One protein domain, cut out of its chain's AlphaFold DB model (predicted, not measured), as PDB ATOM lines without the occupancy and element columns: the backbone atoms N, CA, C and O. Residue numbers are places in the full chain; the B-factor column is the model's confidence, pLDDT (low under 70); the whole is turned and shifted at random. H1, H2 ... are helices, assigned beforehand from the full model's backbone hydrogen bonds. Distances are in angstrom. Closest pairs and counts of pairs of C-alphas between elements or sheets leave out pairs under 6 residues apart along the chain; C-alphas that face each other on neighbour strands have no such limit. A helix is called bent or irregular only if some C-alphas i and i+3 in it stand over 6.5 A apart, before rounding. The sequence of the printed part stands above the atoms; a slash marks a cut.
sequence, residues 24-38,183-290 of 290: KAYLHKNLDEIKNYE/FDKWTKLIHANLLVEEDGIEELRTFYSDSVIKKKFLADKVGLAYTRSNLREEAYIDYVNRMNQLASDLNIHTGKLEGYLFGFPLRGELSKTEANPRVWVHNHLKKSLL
ATOM      1  N   LYS A  24     -25.129 -26.207 -12.042       92.12
ATOM      2  CA  LYS A  24     -24.214 -27.312 -12.364       92.12
ATOM      3  C   LYS A  24     -22.956 -26.816 -13.086       92.12
ATOM      4  O   LYS A  24     -21.854 -27.196 -12.697       92.12
ATOM      5  N   ALA A  25     -23.089 -25.936 -14.082       92.38
ATOM      6  CA  ALA A  25     -21.941 -25.363 -14.790       92.38
ATOM      7  C   ALA A  25     -21.089 -24.450 -13.888       92.38
ATOM      8  O   ALA A  25     -19.859 -24.506 -13.940       92.38
ATOM      9  N   TYR A  26     -21.723 -23.654 -13.023       94.31
ATOM     10  CA  TYR A  26     -21.050 -22.837 -12.016       94.31
ATOM     11  C   TYR A  26     -20.254 -23.701 -11.036       94.31
ATOM     12  O   TYR A  26     -19.080 -23.437 -10.794       94.31
ATOM     13  N   LEU A  27     -20.849 -24.769 -10.512       94.94
ATOM     14  CA  LEU A  27     -20.174 -25.686  -9.599       94.94
ATOM     15  C   LEU A  27     -19.014 -26.412 -10.283       94.94
ATOM     16  O   LEU A  27     -17.947 -26.540  -9.693       94.94
ATOM     17  N   HIS A  28     -19.183 -26.815 -11.544       94.81
ATOM     18  CA  HIS A  28     -18.111 -27.437 -12.319       94.81
ATOM     19  C   HIS A  28     -16.924 -26.484 -12.524       94.81
ATOM     20  O   HIS A  28     -15.772 -26.884 -12.381       94.81
ATOM     21  N   LYS A  29     -17.199 -25.201 -12.791       95.06
ATOM     22  CA  LYS A  29     -16.169 -24.160 -12.912       95.06
ATOM     23  C   LYS A  29     -15.394 -23.936 -11.605       95.06
ATOM     24  O   LYS A  29     -14.220 -23.590 -11.665       95.06
ATOM     25  N   ASN A  30     -16.033 -24.126 -10.450       94.69
ATOM     26  CA  ASN A  30     -15.441 -23.885  -9.129       94.69
ATOM     27  C   ASN A  30     -15.064 -25.185  -8.392       94.69
ATOM     28  O   ASN A  30     -14.940 -25.197  -7.168       94.69
ATOM     29  N   LEU A  31     -14.887 -26.296  -9.115       95.19
ATOM     30  CA  LEU A  31     -14.721 -27.624  -8.520       95.19
ATOM     31  C   LEU A  31     -13.526 -27.718  -7.560       95.19
ATOM     32  O   LEU A  31     -13.637 -28.328  -6.495       95.19
ATOM     33  N   ASP A  32     -12.403 -27.096  -7.914       94.19
ATOM     34  CA  ASP A  32     -11.201 -27.097  -7.076       94.19
ATOM     35  C   ASP A  32     -11.397 -26.279  -5.798       94.19
ATOM     36  O   ASP A  32     -10.961 -26.698  -4.724       94.19
ATOM     37  N   GLU A  33     -12.111 -25.153  -5.869       92.88
ATOM     38  CA  GLU A  33     -12.468 -24.380  -4.677       92.88
ATOM     39  C   GLU A  33     -13.383 -25.184  -3.752       92.88
ATOM     40  O   GLU A  33     -13.175 -25.190  -2.543       92.88
ATOM     41  N   ILE A  34     -14.361 -25.908  -4.311       94.44
ATOM     42  CA  ILE A  34     -15.293 -26.741  -3.540       94.44
ATOM     43  C   ILE A  34     -14.545 -27.852  -2.794       94.44
ATOM     44  O   ILE A  34     -14.776 -28.070  -1.603       94.44
ATOM     45  N   LYS A  35     -13.630 -28.553  -3.474       91.50
ATOM     46  CA  LYS A  35     -12.844 -29.646  -2.874       91.50
ATOM     47  C   LYS A  35     -11.969 -29.155  -1.722       91.50
ATOM     48  O   LYS A  35     -11.899 -29.813  -0.682       91.50
ATOM     49  N   ASN A  36     -11.364 -27.981  -1.891       91.00
ATOM     50  CA  ASN A  36     -10.472 -27.370  -0.909       91.00
ATOM     51  C   ASN A  36     -11.201 -26.476   0.104       91.00
ATOM     52  O   ASN A  36     -10.558 -25.859   0.950       91.00
ATOM     53  N   TYR A  37     -12.533 -26.392   0.041       90.44
ATOM     54  CA  TYR A  37     -13.285 -25.511   0.917       90.44
ATOM     55  C   TYR A  37     -13.208 -25.975   2.377       90.44
ATOM     56  O   TYR A  37     -13.560 -27.114   2.719       90.44
ATOM     57  N   GLU A  38     -12.808 -25.045   3.243       86.69
ATOM     58  CA  GLU A  38     -12.839 -25.181   4.693       86.69
ATOM     59  C   GLU A  38     -13.771 -24.133   5.291       86.69
ATOM     60  O   GLU A  38     -13.638 -22.926   5.076       86.69
ATOM     61  N   PHE A 183     -31.548 -27.644   5.916       95.88
ATOM     62  CA  PHE A 183     -32.679 -27.024   5.217       95.88
ATOM     63  C   PHE A 183     -33.100 -25.697   5.845       95.88
ATOM     64  O   PHE A 183     -34.064 -25.592   6.605       95.88
ATOM     65  N   ASP A 184     -32.375 -24.634   5.514       92.12
ATOM     66  CA  ASP A 184     -32.625 -23.282   5.991       92.12
ATOM     67  C   ASP A 184     -33.055 -22.341   4.855       92.12
ATOM     68  O   ASP A 184     -33.407 -22.775   3.759       92.12
ATOM     69  N   LYS A 185     -33.105 -21.030   5.114       87.94
ATOM     70  CA  LYS A 185     -33.552 -20.061   4.103       87.94
ATOM     71  C   LYS A 185     -32.646 -20.000   2.864       87.94
ATOM     72  O   LYS A 185     -33.138 -19.653   1.797       87.94
ATOM     73  N   TRP A 186     -31.349 -20.277   3.008       89.06
ATOM     74  CA  TRP A 186     -30.378 -20.218   1.916       89.06
ATOM     75  C   TRP A 186     -30.396 -21.507   1.112       89.06
ATOM     76  O   TRP A 186     -30.397 -21.455  -0.112       89.06
ATOM     77  N   THR A 187     -30.496 -22.660   1.767       93.00
ATOM     78  CA  THR A 187     -30.599 -23.924   1.033       93.00
ATOM     79  C   THR A 187     -31.957 -24.098   0.352       93.00
ATOM     80  O   THR A 187     -32.024 -24.659  -0.736       93.00
ATOM     81  N   LYS A 188     -33.025 -23.474   0.869       94.50
ATOM     82  CA  LYS A 188     -34.296 -23.312   0.136       94.50
ATOM     83  C   LYS A 188     -34.168 -22.492  -1.156       94.50
ATOM     84  O   LYS A 188     -34.946 -22.722  -2.074       94.50
ATOM     85  N   LEU A 189     -33.223 -21.549  -1.251       92.00
ATOM     86  CA  LEU A 189     -32.946 -20.856  -2.519       92.00
ATOM     87  C   LEU A 189     -32.268 -21.781  -3.525       92.00
ATOM     88  O   LEU A 189     -32.606 -21.733  -4.699       92.00
ATOM     89  N   ILE A 190     -31.333 -22.615  -3.064       93.25
ATOM     90  CA  ILE A 190     -30.673 -23.617  -3.909       93.25
ATOM     91  C   ILE A 190     -31.709 -24.616  -4.417       93.25
ATOM     92  O   ILE A 190     -31.768 -24.870  -5.612       93.25
ATOM     93  N   HIS A 191     -32.583 -25.100  -3.531       96.00
ATOM     94  CA  HIS A 191     -33.698 -25.962  -3.908       96.00
ATOM     95  C   HIS A 191     -34.563 -25.330  -5.007       96.00
ATOM     96  O   HIS A 191     -34.797 -25.947  -6.040       96.00
ATOM     97  N   ALA A 192     -34.969 -24.070  -4.826       94.69
ATOM     98  CA  ALA A 192     -35.718 -23.339  -5.842       94.69
ATOM     99  C   ALA A 192     -34.935 -23.169  -7.157       94.69
ATOM    100  O   ALA A 192     -35.537 -23.218  -8.221       94.69
ATOM    101  N   ASN A 193     -33.614 -22.978  -7.095       93.50
ATOM    102  CA  ASN A 193     -32.757 -22.874  -8.277       93.50
ATOM    103  C   ASN A 193     -32.735 -24.184  -9.072       93.50
ATOM    104  O   ASN A 193     -32.986 -24.155 -10.270       93.50
ATOM    105  N   LEU A 194     -32.535 -25.317  -8.395       94.38
ATOM    106  CA  LEU A 194     -32.542 -26.644  -9.016       94.38
ATOM    107  C   LEU A 194     -33.885 -26.953  -9.682       94.38
ATOM    108  O   LEU A 194     -33.911 -27.376 -10.830       94.38
ATOM    109  N   LEU A 195     -34.999 -26.649  -9.009       94.81
ATOM    110  CA  LEU A 195     -36.334 -26.821  -9.590       94.81
ATOM    111  C   LEU A 195     -36.519 -26.002 -10.873       94.81
ATOM    112  O   LEU A 195     -37.107 -26.490 -11.825       94.81
ATOM    113  N   VAL A 196     -36.013 -24.766 -10.917       92.31
ATOM    114  CA  VAL A 196     -36.112 -23.920 -12.116       92.31
ATOM    115  C   VAL A 196     -35.227 -24.440 -13.252       92.31
ATOM    116  O   VAL A 196     -35.656 -24.416 -14.401       92.31
ATOM    117  N   GLU A 197     -34.013 -24.901 -12.952       90.88
ATOM    118  CA  GLU A 197     -33.080 -25.420 -13.966       90.88
ATOM    119  C   GLU A 197     -33.525 -26.738 -14.593       90.88
ATOM    120  O   GLU A 197     -33.151 -27.034 -15.725       90.88
ATOM    121  N   GLU A 198     -34.327 -27.514 -13.875       90.56
ATOM    122  CA  GLU A 198     -34.893 -28.777 -14.343       90.56
ATOM    123  C   GLU A 198     -36.286 -28.601 -14.978       90.56
ATOM    124  O   GLU A 198     -37.066 -29.548 -15.040       90.56
ATOM    125  N   ASP A 199     -36.621 -27.382 -15.420       86.44
ATOM    126  CA  ASP A 199     -37.922 -27.008 -15.995       86.44
ATOM    127  C   ASP A 199     -39.136 -27.269 -15.060       86.44
ATOM    128  O   ASP A 199     -40.293 -27.229 -15.484       86.44
ATOM    129  N   GLY A 200     -38.895 -27.455 -13.758       89.44
ATOM    130  CA  GLY A 200     -39.873 -27.787 -12.715       89.44
ATOM    131  C   GLY A 200     -40.575 -26.576 -12.087       89.44
ATOM    132  O   GLY A 200     -40.611 -26.410 -10.864       89.44
ATOM    133  N   ILE A 201     -41.120 -25.675 -12.911       89.69
ATOM    134  CA  ILE A 201     -41.812 -24.460 -12.426       89.69
ATOM    135  C   ILE A 201     -43.095 -24.789 -11.647       89.69
ATOM    136  O   ILE A 201     -43.451 -24.076 -10.701       89.69
ATOM    137  N   GLU A 202     -43.799 -25.859 -12.012       90.31
ATOM    138  CA  GLU A 202     -45.019 -26.272 -11.315       90.31
ATOM    139  C   GLU A 202     -44.695 -26.933  -9.963       90.31
ATOM    140  O   GLU A 202     -45.350 -26.653  -8.953       90.31
ATOM    141  N   GLU A 203     -43.609 -27.698  -9.879       93.38
ATOM    142  CA  GLU A 203     -43.050 -28.242  -8.640       93.38
ATOM    143  C   GLU A 203     -42.567 -27.113  -7.716       93.38
ATOM    144  O   GLU A 203     -42.888 -27.091  -6.521       93.38
ATOM    145  N   LEU A 204     -41.894 -26.096  -8.267       93.56
ATOM    146  CA  LEU A 204     -41.533 -24.882  -7.529       93.56
ATOM    147  C   LEU A 204     -42.766 -24.240  -6.877       93.56
ATOM    148  O   LEU A 204     -42.729 -23.903  -5.692       93.56
ATOM    149  N   ARG A 205     -43.864 -24.080  -7.624       93.50
ATOM    150  CA  ARG A 205     -45.122 -23.488  -7.125       93.50
ATOM    151  C   ARG A 205     -45.878 -24.389  -6.153       93.50
ATOM    152  O   ARG A 205     -46.641 -23.890  -5.306       93.50
ATOM    153  N   THR A 206     -45.650 -25.694  -6.250       95.12
ATOM    154  CA  THR A 206     -46.128 -26.685  -5.290       95.12
ATOM    155  C   THR A 206     -45.457 -26.439  -3.941       95.12
ATOM    156  O   THR A 206     -46.145 -26.111  -2.973       95.12
ATOM    157  N   PHE A 207     -44.124 -26.436  -3.875       96.06
ATOM    158  CA  PHE A 207     -43.403 -26.256  -2.609       96.06
ATOM    159  C   PHE A 207     -43.413 -24.821  -2.069       96.06
ATOM    160  O   PHE A 207     -43.483 -24.615  -0.851       96.06
ATOM    161  N   TYR A 208     -43.377 -23.813  -2.944       95.31
ATOM    162  CA  TYR A 208     -43.257 -22.401  -2.585       95.31
ATOM    163  C   TYR A 208     -44.426 -21.586  -3.139       95.31
ATOM    164  O   TYR A 208     -44.678 -21.534  -4.335       95.31
ATOM    165  N   SER A 209     -45.146 -20.884  -2.258       91.81
ATOM    166  CA  SER A 209     -46.220 -19.983  -2.698       91.81
ATOM    167  C   SER A 209     -45.691 -18.840  -3.576       91.81
ATOM    168  O   SER A 209     -44.598 -18.326  -3.330       91.81
ATOM    169  N   ASP A 210     -46.522 -18.327  -4.485       89.62
ATOM    170  CA  ASP A 210     -46.212 -17.133  -5.291       89.62
ATOM    171  C   ASP A 210     -45.760 -15.932  -4.449       89.62
ATOM    172  O   ASP A 210     -44.923 -15.137  -4.873       89.62
ATOM    173  N   SER A 211     -46.306 -15.791  -3.237       89.62
ATOM    174  CA  SER A 211     -45.904 -14.744  -2.296       89.62
ATOM    175  C   SER A 211     -44.451 -14.918  -1.848       89.62
ATOM    176  O   SER A 211     -43.716 -13.937  -1.769       89.62
ATOM    177  N   VAL A 212     -44.012 -16.153  -1.586       88.62
ATOM    178  CA  VAL A 212     -42.613 -16.454  -1.241       88.62
ATOM    179  C   VAL A 212     -41.713 -16.181  -2.437       88.62
ATOM    180  O   VAL A 212     -40.732 -15.456  -2.287       88.62
ATOM    181  N   ILE A 213     -42.084 -16.664  -3.623       89.44
ATOM    182  CA  ILE A 213     -41.319 -16.438  -4.853       89.44
ATOM    183  C   ILE A 213     -41.128 -14.927  -5.077       89.44
ATOM    184  O   ILE A 213     -40.004 -14.426  -5.068       89.44
ATOM    185  N   LYS A 214     -42.220 -14.156  -5.132       87.25
ATOM    186  CA  LYS A 214     -42.177 -12.709  -5.404       87.25
ATOM    187  C   LYS A 214     -41.521 -11.889  -4.292       87.25
ATOM    188  O   LYS A 214     -40.796 -10.944  -4.578       87.25
ATOM    189  N   LYS A 215     -41.785 -12.199  -3.016       86.56
ATOM    190  CA  LYS A 215     -41.360 -11.347  -1.886       86.56
ATOM    191  C   LYS A 215     -40.067 -11.794  -1.210       86.56
ATOM    192  O   LYS A 215     -39.557 -11.045  -0.378       86.56
ATOM    193  N   LYS A 216     -39.585 -13.015  -1.460       88.12
ATOM    194  CA  LYS A 216     -38.394 -13.580  -0.799       88.12
ATOM    195  C   LYS A 216     -37.306 -13.958  -1.790       88.12
ATOM    196  O   LYS A 216     -36.162 -13.609  -1.522       88.12
ATOM    197  N   PHE A 217     -37.652 -14.624  -2.893       86.31
ATOM    198  CA  PHE A 217     -36.678 -15.026  -3.915       86.31
ATOM    199  C   PHE A 217     -36.361 -13.895  -4.893       86.31
ATOM    200  O   PHE A 217     -35.210 -13.726  -5.264       86.31
ATOM    201  N   LEU A 218     -37.358 -13.082  -5.260       85.12
ATOM    202  CA  LEU A 218     -37.164 -11.939  -6.163       85.12
ATOM    203  C   LEU A 218     -36.776 -10.631  -5.458       85.12
ATOM    204  O   LEU A 218     -36.477  -9.636  -6.116       85.12
ATOM    205  N   ALA A 219     -36.753 -10.617  -4.125       82.38
ATOM    206  CA  ALA A 219     -36.385  -9.433  -3.355       82.38
ATOM    207  C   ALA A 219     -34.894  -9.084  -3.509       82.38
ATOM    208  O   ALA A 219     -34.062  -9.918  -3.849       82.38
ATOM    209  N   ASP A 220     -34.511  -7.840  -3.220       77.31
ATOM    210  CA  ASP A 220     -33.089  -7.451  -3.223       77.31
ATOM    211  C   ASP A 220     -32.322  -8.015  -2.027       77.31
ATOM    212  O   ASP A 220     -31.109  -8.207  -2.075       77.31
ATOM    213  N   LYS A 221     -33.040  -8.324  -0.945       73.69
ATOM    214  CA  LYS A 221     -32.496  -8.988   0.238       73.69
ATOM    215  C   LYS A 221     -33.208 -10.313   0.439       73.69
ATOM    216  O   LYS A 221     -34.427 -10.331   0.608       73.69
ATOM    217  N   VAL A 222     -32.430 -11.392   0.519       69.38
ATOM    218  CA  VAL A 222     -32.944 -12.731   0.828       69.38
ATOM    219  C   VAL A 222     -33.629 -12.724   2.189       69.38
ATOM    220  O   VAL A 222     -32.995 -12.653   3.253       69.38
ATOM    221  N   GLY A 223     -34.955 -12.792   2.143       68.25
ATOM    222  CA  GLY A 223     -35.791 -12.925   3.323       68.25
ATOM    223  C   GLY A 223     -35.834 -14.363   3.839       68.25
ATOM    224  O   GLY A 223     -35.275 -15.284   3.253       68.25
ATOM    225  N   LEU A 224     -36.529 -14.568   4.958       74.25
ATOM    226  CA  LEU A 224     -36.886 -15.911   5.415       74.25
ATOM    227  C   LEU A 224     -37.845 -16.539   4.393       74.25
ATOM    228  O   LEU A 224     -39.012 -16.147   4.322       74.25
ATOM    229  N   ALA A 225     -37.321 -17.452   3.578       82.69
ATOM    230  CA  ALA A 225     -38.098 -18.280   2.671       82.69
ATOM    231  C   ALA A 225     -38.660 -19.486   3.423       82.69
ATOM    232  O   ALA A 225     -37.974 -20.092   4.247       82.69
ATOM    233  N   TYR A 226     -39.909 -19.826   3.132       86.88
ATOM    234  CA  TYR A 226     -40.613 -20.937   3.750       86.88
ATOM    235  C   TYR A 226     -41.344 -21.736   2.678       86.88
ATOM    236  O   TYR A 226     -41.897 -21.171   1.733       86.88
ATOM    237  N   THR A 227     -41.325 -23.051   2.841       91.94
ATOM    238  CA  THR A 227     -42.150 -23.989   2.083       91.94
ATOM    239  C   THR A 227     -43.577 -23.970   2.633       91.94
ATOM    240  O   THR A 227     -43.823 -23.513   3.762       91.94
ATOM    241  N   ARG A 228     -44.546 -24.421   1.833       92.06
ATOM    242  CA  ARG A 228     -45.929 -24.594   2.300       92.06
ATOM    243  C   ARG A 228     -45.953 -25.560   3.485       92.06
ATOM    244  O   ARG A 228     -45.222 -26.543   3.500       92.06
ATOM    245  N   SER A 229     -46.767 -25.264   4.499       89.00
ATOM    246  CA  SER A 229     -46.744 -25.984   5.782       89.00
ATOM    247  C   SER A 229     -47.031 -27.478   5.654       89.00
ATOM    248  O   SER A 229     -46.453 -28.257   6.397       89.00
ATOM    249  N   ASN A 230     -47.890 -27.860   4.714       91.81
ATOM    250  CA  ASN A 230     -48.270 -29.242   4.436       91.81
ATOM    251  C   ASN A 230     -47.335 -29.955   3.446       91.81
ATOM    252  O   ASN A 230     -47.673 -31.048   3.027       91.81
ATOM    253  N   LEU A 231     -46.249 -29.307   3.011       95.75
ATOM    254  CA  LEU A 231     -45.294 -29.850   2.037       95.75
ATOM    255  C   LEU A 231     -43.841 -29.703   2.507       95.75
ATOM    256  O   LEU A 231     -42.912 -29.683   1.699       95.75
ATOM    257  N   ARG A 232     -43.618 -29.442   3.802       95.12
ATOM    258  CA  ARG A 232     -42.267 -29.133   4.289       95.12
ATOM    259  C   ARG A 232     -41.371 -30.363   4.304       95.12
ATOM    260  O   ARG A 232     -40.194 -30.229   3.987       95.12
ATOM    261  N   GLU A 233     -41.935 -31.513   4.660       96.56
ATOM    262  CA  GLU A 233     -41.233 -32.794   4.670       96.56
ATOM    263  C   GLU A 233     -40.863 -33.204   3.245       96.56
ATOM    264  O   GLU A 233     -39.698 -33.457   2.956       96.56
ATOM    265  N   GLU A 234     -41.824 -33.159   2.326       97.75
ATOM    266  CA  GLU A 234     -41.631 -33.504   0.922       97.75
ATOM    267  C   GLU A 234     -40.607 -32.577   0.265       97.75
ATOM    268  O   GLU A 234     -39.682 -33.047  -0.390       97.75
ATOM    269  N   ALA A 235     -40.703 -31.265   0.509       97.75
ATOM    270  CA  ALA A 235     -39.722 -30.305   0.009       97.75
ATOM    271  C   ALA A 235     -38.322 -30.531   0.599       97.75
ATOM    272  O   ALA A 235     -37.323 -30.238  -0.057       97.75
ATOM    273  N   TYR A 236     -38.235 -30.999   1.847       98.06
ATOM    274  CA  TYR A 236     -36.960 -31.322   2.474       98.06
ATOM    275  C   TYR A 236     -36.321 -32.559   1.838       98.06
ATOM    276  O   TYR A 236     -35.145 -32.517   1.477       98.06
ATOM    277  N   ILE A 237     -37.092 -33.634   1.675       98.12
ATOM    278  CA  ILE A 237     -36.630 -34.885   1.064       98.12
ATOM    279  C   ILE A 237     -36.216 -34.647  -0.392       98.12
ATOM    280  O   ILE A 237     -35.134 -35.072  -0.794       98.12
ATOM    281  N   ASP A 238     -37.030 -33.919  -1.161       98.06
ATOM    282  CA  ASP A 238     -36.732 -33.566  -2.553       98.06
ATOM    283  C   ASP A 238     -35.419 -32.772  -2.658       98.06
ATOM    284  O   ASP A 238     -34.521 -33.140  -3.419       98.06
ATOM    285  N   TYR A 239     -35.231 -31.764  -1.798       97.75
ATOM    286  CA  TYR A 239     -33.973 -31.022  -1.701       97.75
ATOM    287  C   TYR A 239     -32.766 -31.924  -1.392       97.75
ATOM    288  O   TYR A 239     -31.726 -31.804  -2.047       97.75
ATOM    289  N   VAL A 240     -32.881 -32.822  -0.406       98.31
ATOM    290  CA  VAL A 240     -31.797 -33.742  -0.023       98.31
ATOM    291  C   VAL A 240     -31.418 -34.647  -1.191       98.31
ATOM    292  O   VAL A 240     -30.230 -34.780  -1.494       98.31
ATOM    293  N   ASN A 241     -32.404 -35.219  -1.881       97.88
ATOM    294  CA  ASN A 241     -32.169 -36.107  -3.014       97.88
ATOM    295  C   ASN A 241     -31.476 -35.377  -4.169       97.88
ATOM    296  O   ASN A 241     -30.440 -35.836  -4.648       97.88
ATOM    297  N   ARG A 242     -31.981 -34.200  -4.562       97.38
ATOM    298  CA  ARG A 242     -31.402 -33.394  -5.652       97.38
ATOM    299  C   ARG A 242     -29.964 -32.982  -5.374       97.38
ATOM    300  O   ARG A 242     -29.112 -33.072  -6.251       97.38
ATOM    301  N   MET A 243     -29.667 -32.557  -4.149       97.44
ATOM    302  CA  MET A 243     -28.312 -32.148  -3.777       97.44
ATOM    303  C   MET A 243     -27.328 -33.317  -3.709       97.44
ATOM    304  O   MET A 243     -26.176 -33.153  -4.110       97.44
ATOM    305  N   ASN A 244     -27.756 -34.487  -3.224       98.06
ATOM    306  CA  ASN A 244     -26.918 -35.688  -3.259       98.06
ATOM    307  C   ASN A 244     -26.669 -36.146  -4.700       98.06
ATOM    308  O   ASN A 244     -25.533 -36.470  -5.040       98.06
ATOM    309  N   GLN A 245     -27.687 -36.096  -5.565       97.50
ATOM    310  CA  GLN A 245     -27.516 -36.385  -6.990       97.50
ATOM    311  C   GLN A 245     -26.549 -35.395  -7.650       97.50
ATOM    312  O   GLN A 245     -25.629 -35.807  -8.349       97.50
ATOM    313  N   LEU A 246     -26.692 -34.097  -7.378       96.19
ATOM    314  CA  LEU A 246     -25.794 -33.067  -7.898       96.19
ATOM    315  C   LEU A 246     -24.343 -33.269  -7.439       96.19
ATOM    316  O   LEU A 246     -23.419 -33.102  -8.233       96.19
ATOM    317  N   ALA A 247     -24.128 -33.638  -6.175       96.69
ATOM    318  CA  ALA A 247     -22.800 -33.958  -5.656       96.69
ATOM    319  C   ALA A 247     -22.204 -35.199  -6.344       96.69
ATOM    320  O   ALA A 247     -21.040 -35.177  -6.749       96.69
ATOM    321  N   SER A 248     -23.022 -36.237  -6.544       96.81
ATOM    322  CA  SER A 248     -22.648 -37.448  -7.281       96.81
ATOM    323  C   SER A 248     -22.249 -37.132  -8.726       96.81
ATOM    324  O   SER A 248     -21.185 -37.551  -9.176       96.81
ATOM    325  N   ASP A 249     -23.047 -36.335  -9.438       95.50
ATOM    326  CA  ASP A 249     -22.776 -35.897 -10.814       95.50
ATOM    327  C   ASP A 249     -21.454 -35.128 -10.954       95.50
ATOM    328  O   ASP A 249     -20.824 -35.138 -12.012       95.50
ATOM    329  N   LEU A 250     -21.052 -34.421  -9.897       94.94
ATOM    330  CA  LEU A 250     -19.812 -33.651  -9.832       94.94
ATOM    331  C   LEU A 250     -18.638 -34.457  -9.255       94.94
ATOM    332  O   LEU A 250     -17.521 -33.939  -9.203       94.94
ATOM    333  N   ASN A 251     -18.872 -35.708  -8.842       95.12
ATOM    334  CA  ASN A 251     -17.910 -36.573  -8.161       95.12
ATOM    335  C   ASN A 251     -17.255 -35.885  -6.943       95.12
ATOM    336  O   ASN A 251     -16.028 -35.824  -6.811       95.12
ATOM    337  N   ILE A 252     -18.088 -35.313  -6.069       95.25
ATOM    338  CA  ILE A 252     -17.673 -34.659  -4.821       95.25
ATOM    339  C   ILE A 252     -18.499 -35.155  -3.639       95.25
ATOM    340  O   ILE A 252     -19.656 -35.538  -3.781       95.25
ATOM    341  N   HIS A 253     -17.913 -35.094  -2.445       95.25
ATOM    342  CA  HIS A 253     -18.639 -35.391  -1.217       95.25
ATOM    343  C   HIS A 253     -19.772 -34.374  -0.996       95.25
ATOM    344  O   HIS A 253     -19.529 -33.163  -1.028       95.25
ATOM    345  N   THR A 254     -20.994 -34.837  -0.711       96.12
ATOM    346  CA  THR A 254     -22.167 -33.959  -0.545       96.12
ATOM    347  C   THR A 254     -21.957 -32.910   0.554       96.12
ATOM    348  O   THR A 254     -22.314 -31.745   0.375       96.12
ATOM    349  N   GLY A 255     -21.286 -33.265   1.657       94.50
ATOM    350  CA  GLY A 255     -20.935 -32.318   2.725       94.50
ATOM    351  C   GLY A 255     -19.969 -31.204   2.288       94.50
ATOM    352  O   GLY A 255     -20.054 -30.086   2.797       94.50
ATOM    353  N   LYS A 256     -19.091 -31.457   1.303       94.19
ATOM    354  CA  LYS A 256     -18.210 -30.423   0.722       94.19
ATOM    355  C   LYS A 256     -18.990 -29.475  -0.183       94.19
ATOM    356  O   LYS A 256     -18.797 -28.265  -0.093       94.19
ATOM    357  N   LEU A 257     -19.906 -30.011  -0.992       95.44
ATOM    358  CA  LEU A 257     -20.799 -29.201  -1.819       95.44
ATOM    359  C   LEU A 257     -21.670 -28.271  -0.962       95.44
ATOM    360  O   LEU A 257     -21.721 -27.066  -1.211       95.44
ATOM    361  N   GLU A 258     -22.323 -28.822   0.065       94.56
ATOM    362  CA  GLU A 258     -23.111 -28.042   1.024       94.56
ATOM    363  C   GLU A 258     -22.229 -26.996   1.711       94.56
ATOM    364  O   GLU A 258     -22.578 -25.815   1.722       94.56
ATOM    365  N   GLY A 259     -21.052 -27.406   2.193       92.88
ATOM    366  CA  GLY A 259     -20.092 -26.524   2.840       92.88
ATOM    367  C   GLY A 259     -19.688 -25.351   1.952       92.88
ATOM    368  O   GLY A 259     -19.675 -24.228   2.430       92.88
ATOM    369  N   TYR A 260     -19.432 -25.549   0.663       93.31
ATOM    370  CA  TYR A 260     -19.102 -24.444  -0.242       93.31
ATOM    371  C   TYR A 260     -20.305 -23.524  -0.494       93.31
ATOM    372  O   TYR A 260     -20.221 -22.308  -0.332       93.31
ATOM    373  N   LEU A 261     -21.462 -24.095  -0.839       92.00
ATOM    374  CA  LEU A 261     -22.653 -23.316  -1.185       92.00
ATOM    375  C   LEU A 261     -23.234 -22.537   0.004       92.00
ATOM    376  O   LEU A 261     -23.858 -21.488  -0.177       92.00
ATOM    377  N   PHE A 262     -23.030 -23.035   1.224       85.88
ATOM    378  CA  PHE A 262     -23.596 -22.474   2.443       85.88
ATOM    379  C   PHE A 262     -22.545 -21.951   3.428       85.88
ATOM    380  O   PHE A 262     -22.813 -21.044   4.200       85.88
ATOM    381  N   GLY A 263     -21.332 -22.456   3.463       82.44
ATOM    382  CA  GLY A 263     -20.374 -22.126   4.518       82.44
ATOM    383  C   GLY A 263     -19.814 -20.707   4.451       82.44
ATOM    384  O   GLY A 263     -19.295 -20.218   5.459       82.44
ATOM    385  N   PHE A 264     -19.935 -20.024   3.304       81.88
ATOM    386  CA  PHE A 264     -19.268 -18.742   3.073       81.88
ATOM    387  C   PHE A 264     -19.619 -17.672   4.126       81.88
ATOM    388  O   PHE A 264     -20.801 -17.491   4.463       81.88
ATOM    389  N   PRO A 265     -18.622 -16.915   4.629       75.75
ATOM    390  CA  PRO A 265     -18.846 -15.850   5.599       75.75
ATOM    391  C   PRO A 265     -19.886 -14.825   5.145       75.75
ATOM    392  O   PRO A 265     -19.852 -14.302   4.033       75.75
ATOM    393  N   LEU A 266     -20.802 -14.472   6.052       69.69
ATOM    394  CA  LEU A 266     -21.820 -13.439   5.810       69.69
ATOM    395  C   LEU A 266     -21.298 -12.008   6.029       69.69
ATOM    396  O   LEU A 266     -22.003 -11.038   5.748       69.69
ATOM    397  N   ARG A 267     -20.075 -11.856   6.542       71.94
ATOM    398  CA  ARG A 267     -19.415 -10.572   6.817       71.94
ATOM    399  C   ARG A 267     -18.090 -10.511   6.057       71.94
ATOM    400  O   ARG A 267     -17.461 -11.545   5.874       71.94
ATOM    401  N   GLY A 268     -17.680  -9.308   5.666       73.88
ATOM    402  CA  GLY A 268     -16.473  -9.064   4.868       73.88
ATOM    403  C   GLY A 268     -16.798  -8.494   3.488       73.88
ATOM    404  O   GLY A 268     -17.963  -8.424   3.098       73.88
ATOM    405  N   GLU A 269     -15.770  -8.067   2.758       71.00
ATOM    406  CA  GLU A 269     -15.920  -7.424   1.443       71.00
ATOM    407  C   GLU A 269     -16.558  -8.363   0.411       71.00
ATOM    408  O   GLU A 269     -17.484  -7.978  -0.302       71.00
ATOM    409  N   LEU A 270     -16.150  -9.634   0.414       73.06
ATOM    410  CA  LEU A 270     -16.640 -10.637  -0.531       73.06
ATOM    411  C   LEU A 270     -18.075 -11.100  -0.244       73.06
ATOM    412  O   LEU A 270     -18.729 -11.632  -1.140       73.06
ATOM    413  N   SER A 271     -18.611 -10.863   0.963       74.81
ATOM    414  CA  SER A 271     -19.891 -11.453   1.385       74.81
ATOM    415  C   SER A 271     -21.106 -10.939   0.608       74.81
ATOM    416  O   SER A 271     -22.157 -11.580   0.638       74.81
ATOM    417  N   LYS A 272     -20.959  -9.806  -0.092       78.69
ATOM    418  CA  LYS A 272     -21.995  -9.161  -0.915       78.69
ATOM    419  C   LYS A 272     -21.774  -9.319  -2.422       78.69
ATOM    420  O   LYS A 272     -22.553  -8.778  -3.199       78.69
ATOM    421  N   THR A 273     -20.714 -10.009  -2.831       84.38
ATOM    422  CA  THR A 273     -20.336 -10.176  -4.242       84.38
ATOM    423  C   THR A 273     -20.698 -11.570  -4.736       84.38
ATOM    424  O   THR A 273     -20.922 -12.471  -3.930       84.38
ATOM    425  N   GLU A 274     -20.712 -11.779  -6.052       84.62
ATOM    426  CA  GLU A 274     -20.937 -13.106  -6.650       84.62
ATOM    427  C   GLU A 274     -19.779 -14.098  -6.412       84.62
ATOM    428  O   GLU A 274     -19.914 -15.269  -6.749       84.62
ATOM    429  N   ALA A 275     -18.685 -13.675  -5.761       84.94
ATOM    430  CA  ALA A 275     -17.700 -14.598  -5.192       84.94
ATOM    431  C   ALA A 275     -18.262 -15.391  -3.994       84.94
ATOM    432  O   ALA A 275     -17.735 -16.439  -3.647       84.94
ATOM    433  N   ASN A 276     -19.334 -14.906  -3.351       88.94
ATOM    434  CA  ASN A 276     -20.096 -15.677  -2.375       88.94
ATOM    435  C   ASN A 276     -21.137 -16.535  -3.119       88.94
ATOM    436  O   ASN A 276     -22.080 -15.964  -3.686       88.94
ATOM    437  N   PRO A 277     -21.059 -17.878  -3.057       91.12
ATOM    438  CA  PRO A 277     -21.969 -18.752  -3.795       91.12
ATOM    439  C   PRO A 277     -23.447 -18.506  -3.476       91.12
ATOM    440  O   PRO A 277     -24.298 -18.579  -4.358       91.12
ATOM    441  N   ARG A 278     -23.778 -18.102  -2.240       89.06
ATOM    442  CA  ARG A 278     -25.159 -17.746  -1.862       89.06
ATOM    443  C   ARG A 278     -25.698 -16.544  -2.639       89.06
ATOM    444  O   ARG A 278     -26.886 -16.494  -2.951       89.06
ATOM    445  N   VAL A 279     -24.844 -15.552  -2.891       88.88
ATOM    446  CA  VAL A 279     -25.212 -14.342  -3.640       88.88
ATOM    447  C   VAL A 279     -25.360 -14.684  -5.115       88.88
ATOM    448  O   VAL A 279     -26.345 -14.271  -5.724       88.88
ATOM    449  N   TRP A 280     -24.442 -15.492  -5.655       91.75
ATOM    450  CA  TRP A 280     -24.537 -15.989  -7.025       91.75
ATOM    451  C   TRP A 280     -25.849 -16.754  -7.251       91.75
ATOM    452  O   TRP A 280     -26.617 -16.376  -8.130       91.75
ATOM    453  N   VAL A 281     -26.173 -17.737  -6.400       91.94
ATOM    454  CA  VAL A 281     -27.415 -18.534  -6.500       91.94
ATOM    455  C   VAL A 281     -28.658 -17.649  -6.434       91.94
ATOM    456  O   VAL A 281     -29.598 -17.830  -7.207       91.94
ATOM    457  N   HIS A 282     -28.676 -16.668  -5.529       90.75
ATOM    458  CA  HIS A 282     -29.797 -15.740  -5.419       90.75
ATOM    459  C   HIS A 282     -29.969 -14.899  -6.692       90.75
ATOM    460  O   HIS A 282     -31.077 -14.803  -7.216       90.75
ATOM    461  N   ASN A 283     -28.883 -14.327  -7.220       89.81
ATOM    462  CA  ASN A 283     -28.922 -13.545  -8.454       89.81
ATOM    463  C   ASN A 283     -29.293 -14.403  -9.668       89.81
ATOM    464  O   ASN A 283     -30.030 -13.926 -10.531       89.81
ATOM    465  N   HIS A 284     -28.806 -15.645  -9.726       90.88
ATOM    466  CA  HIS A 284     -29.161 -16.608 -10.762       90.88
ATOM    467  C   HIS A 284     -30.669 -16.874 -10.735       90.88
ATOM    468  O   HIS A 284     -31.355 -16.562 -11.701       90.88
ATOM    469  N   LEU A 285     -31.213 -17.283  -9.581       90.62
ATOM    470  CA  LEU A 285     -32.646 -17.551  -9.420       90.62
ATOM    471  C   LEU A 285     -33.515 -16.351  -9.824       90.62
ATOM    472  O   LEU A 285     -34.538 -16.519 -10.480       90.62
ATOM    473  N   LYS A 286     -33.105 -15.132  -9.447       89.81
ATOM    474  CA  LYS A 286     -33.807 -13.902  -9.838       89.81
ATOM    475  C   LYS A 286     -33.883 -13.743 -11.350       89.81
ATOM    476  O   LYS A 286     -34.938 -13.393 -11.858       89.81
ATOM    477  N   LYS A 287     -32.775 -13.979 -12.052       88.88
ATOM    478  CA  LYS A 287     -32.708 -13.855 -13.511       88.88
ATOM    479  C   LYS A 287     -33.487 -14.962 -14.220       88.88
ATOM    480  O   LYS A 287     -34.048 -14.687 -15.269       88.88
ATOM    481  N   SER A 288     -33.533 -16.172 -13.666       87.31
ATOM    482  CA  SER A 288     -34.263 -17.301 -14.262       87.31
ATOM    483  C   SER A 288     -35.787 -17.189 -14.113       87.31
ATOM    484  O   SER A 288     -36.526 -17.836 -14.846       87.31
ATOM    485  N   LEU A 289     -36.268 -16.394 -13.151       85.62
ATOM    486  CA  LEU A 289     -37.694 -16.234 -12.839       85.62
ATOM    487  C   LEU A 289     -38.334 -14.948 -13.403       85.62
ATOM    488  O   LEU A 289     -39.550 -14.782 -13.258       85.62
ATOM    489  N   LEU A 290     -37.542 -14.032 -13.971       81.38
ATOM    490  CA  LEU A 290     -37.986 -12.761 -14.569       81.38
ATOM    491  C   LEU A 290     -38.002 -12.847 -16.097       81.38
ATOM    492  O   LEU A 290     -38.986 -12.343 -16.684       81.38
TER     493      LEU A 290
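Overview. This is residues 24 to 38 and 183 to 290 of the 290 residues of an uncharacterized protein of Gracilimonas mengyeensis (UniProt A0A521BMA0). H3 sits in the core, with long H6 on one side, H9 on the other and H4 folded back beside it. H7 bridges from the last part of H6 to the first end of H9, H2 packs on H7, and H8 is farthest out. The printed part has 123 residues with nine named helices, H1 to H9 in order, and no named strand: all helix, mostly crossed. It is compact, radius of gyration of the C-alphas 13.9 A, spanning 37 by 31 by 22 A.

Arrangement. H1, residues 24 to 29, is near H6, residues 229 to 249 (C-alphas Lys 24 and Leu 246 are closest, 7.5 A). H2, residues 31 to 35, touches H7, residues 254 to 263, closest at C-alphas Ile 34 and Tyr 260, 5.5 A. H3, residues 187 to 197, and H4, residues 201 to 207, form a hairpin at a shallow tilt of 27 degrees, opposite ways, closest at C-alphas Leu 195 and Leu 204, 5.9 A. H3 touches H9, residues 277 to 289, at a steep tilt of 42 degrees, the same way, closest at C-alphas Asn 193 and Leu 285, 5.4 A. H3 touches residues 239 to 242 of H6, closest at C-alphas His 191 and Tyr 239, 5.5 A. H5, residues 210 to 217, only just touches residues 282 to 286 of H9, with 3 pairs of C-alphas within 8 A, closest Phe 217 and Lys 286, 6.7 A. H7 and H9 touch only at their ends, closest at C-alphas Leu 261 and Pro 277, 5.3 A. H8, residues 269 to 272, is close to H9 but not clearly touching, closest at C-alphas Lys 272 and Val 279, 6.7 A. Every O i to N i+4 pair is within hydrogen-bond range in H1, H2, H3, H4, H5, H7 and H9; in H6 15 of 17 are, and H8 is too short for one.

Along the chain. H1 begins at C-alpha 24, (-24.214, -27.312, -12.364). H3 is 15.3 A long, H6 30.8 A, H7 13.0 A and H9 18.3 A, ending at C-alpha 289, (-37.694, -16.234, -12.839). H6 is irregular, with C-alphas 230 and 233 7.9 A apart, and H8 only just, with C-alphas 269 and 272 6.7 A apart.

Size, cuts and confidence. The farthest C-alphas, Asn 230 and Glu 269, are 39.1 A apart. Residues 39 to 182 are not printed; C-alphas 38 and 183 are 19.9 A apart across this cut. The link H5 to H6 is long, 11 residues. Mean pLDDT of the printed part is 90.0; residues 222 to 223 and 266 are under 70.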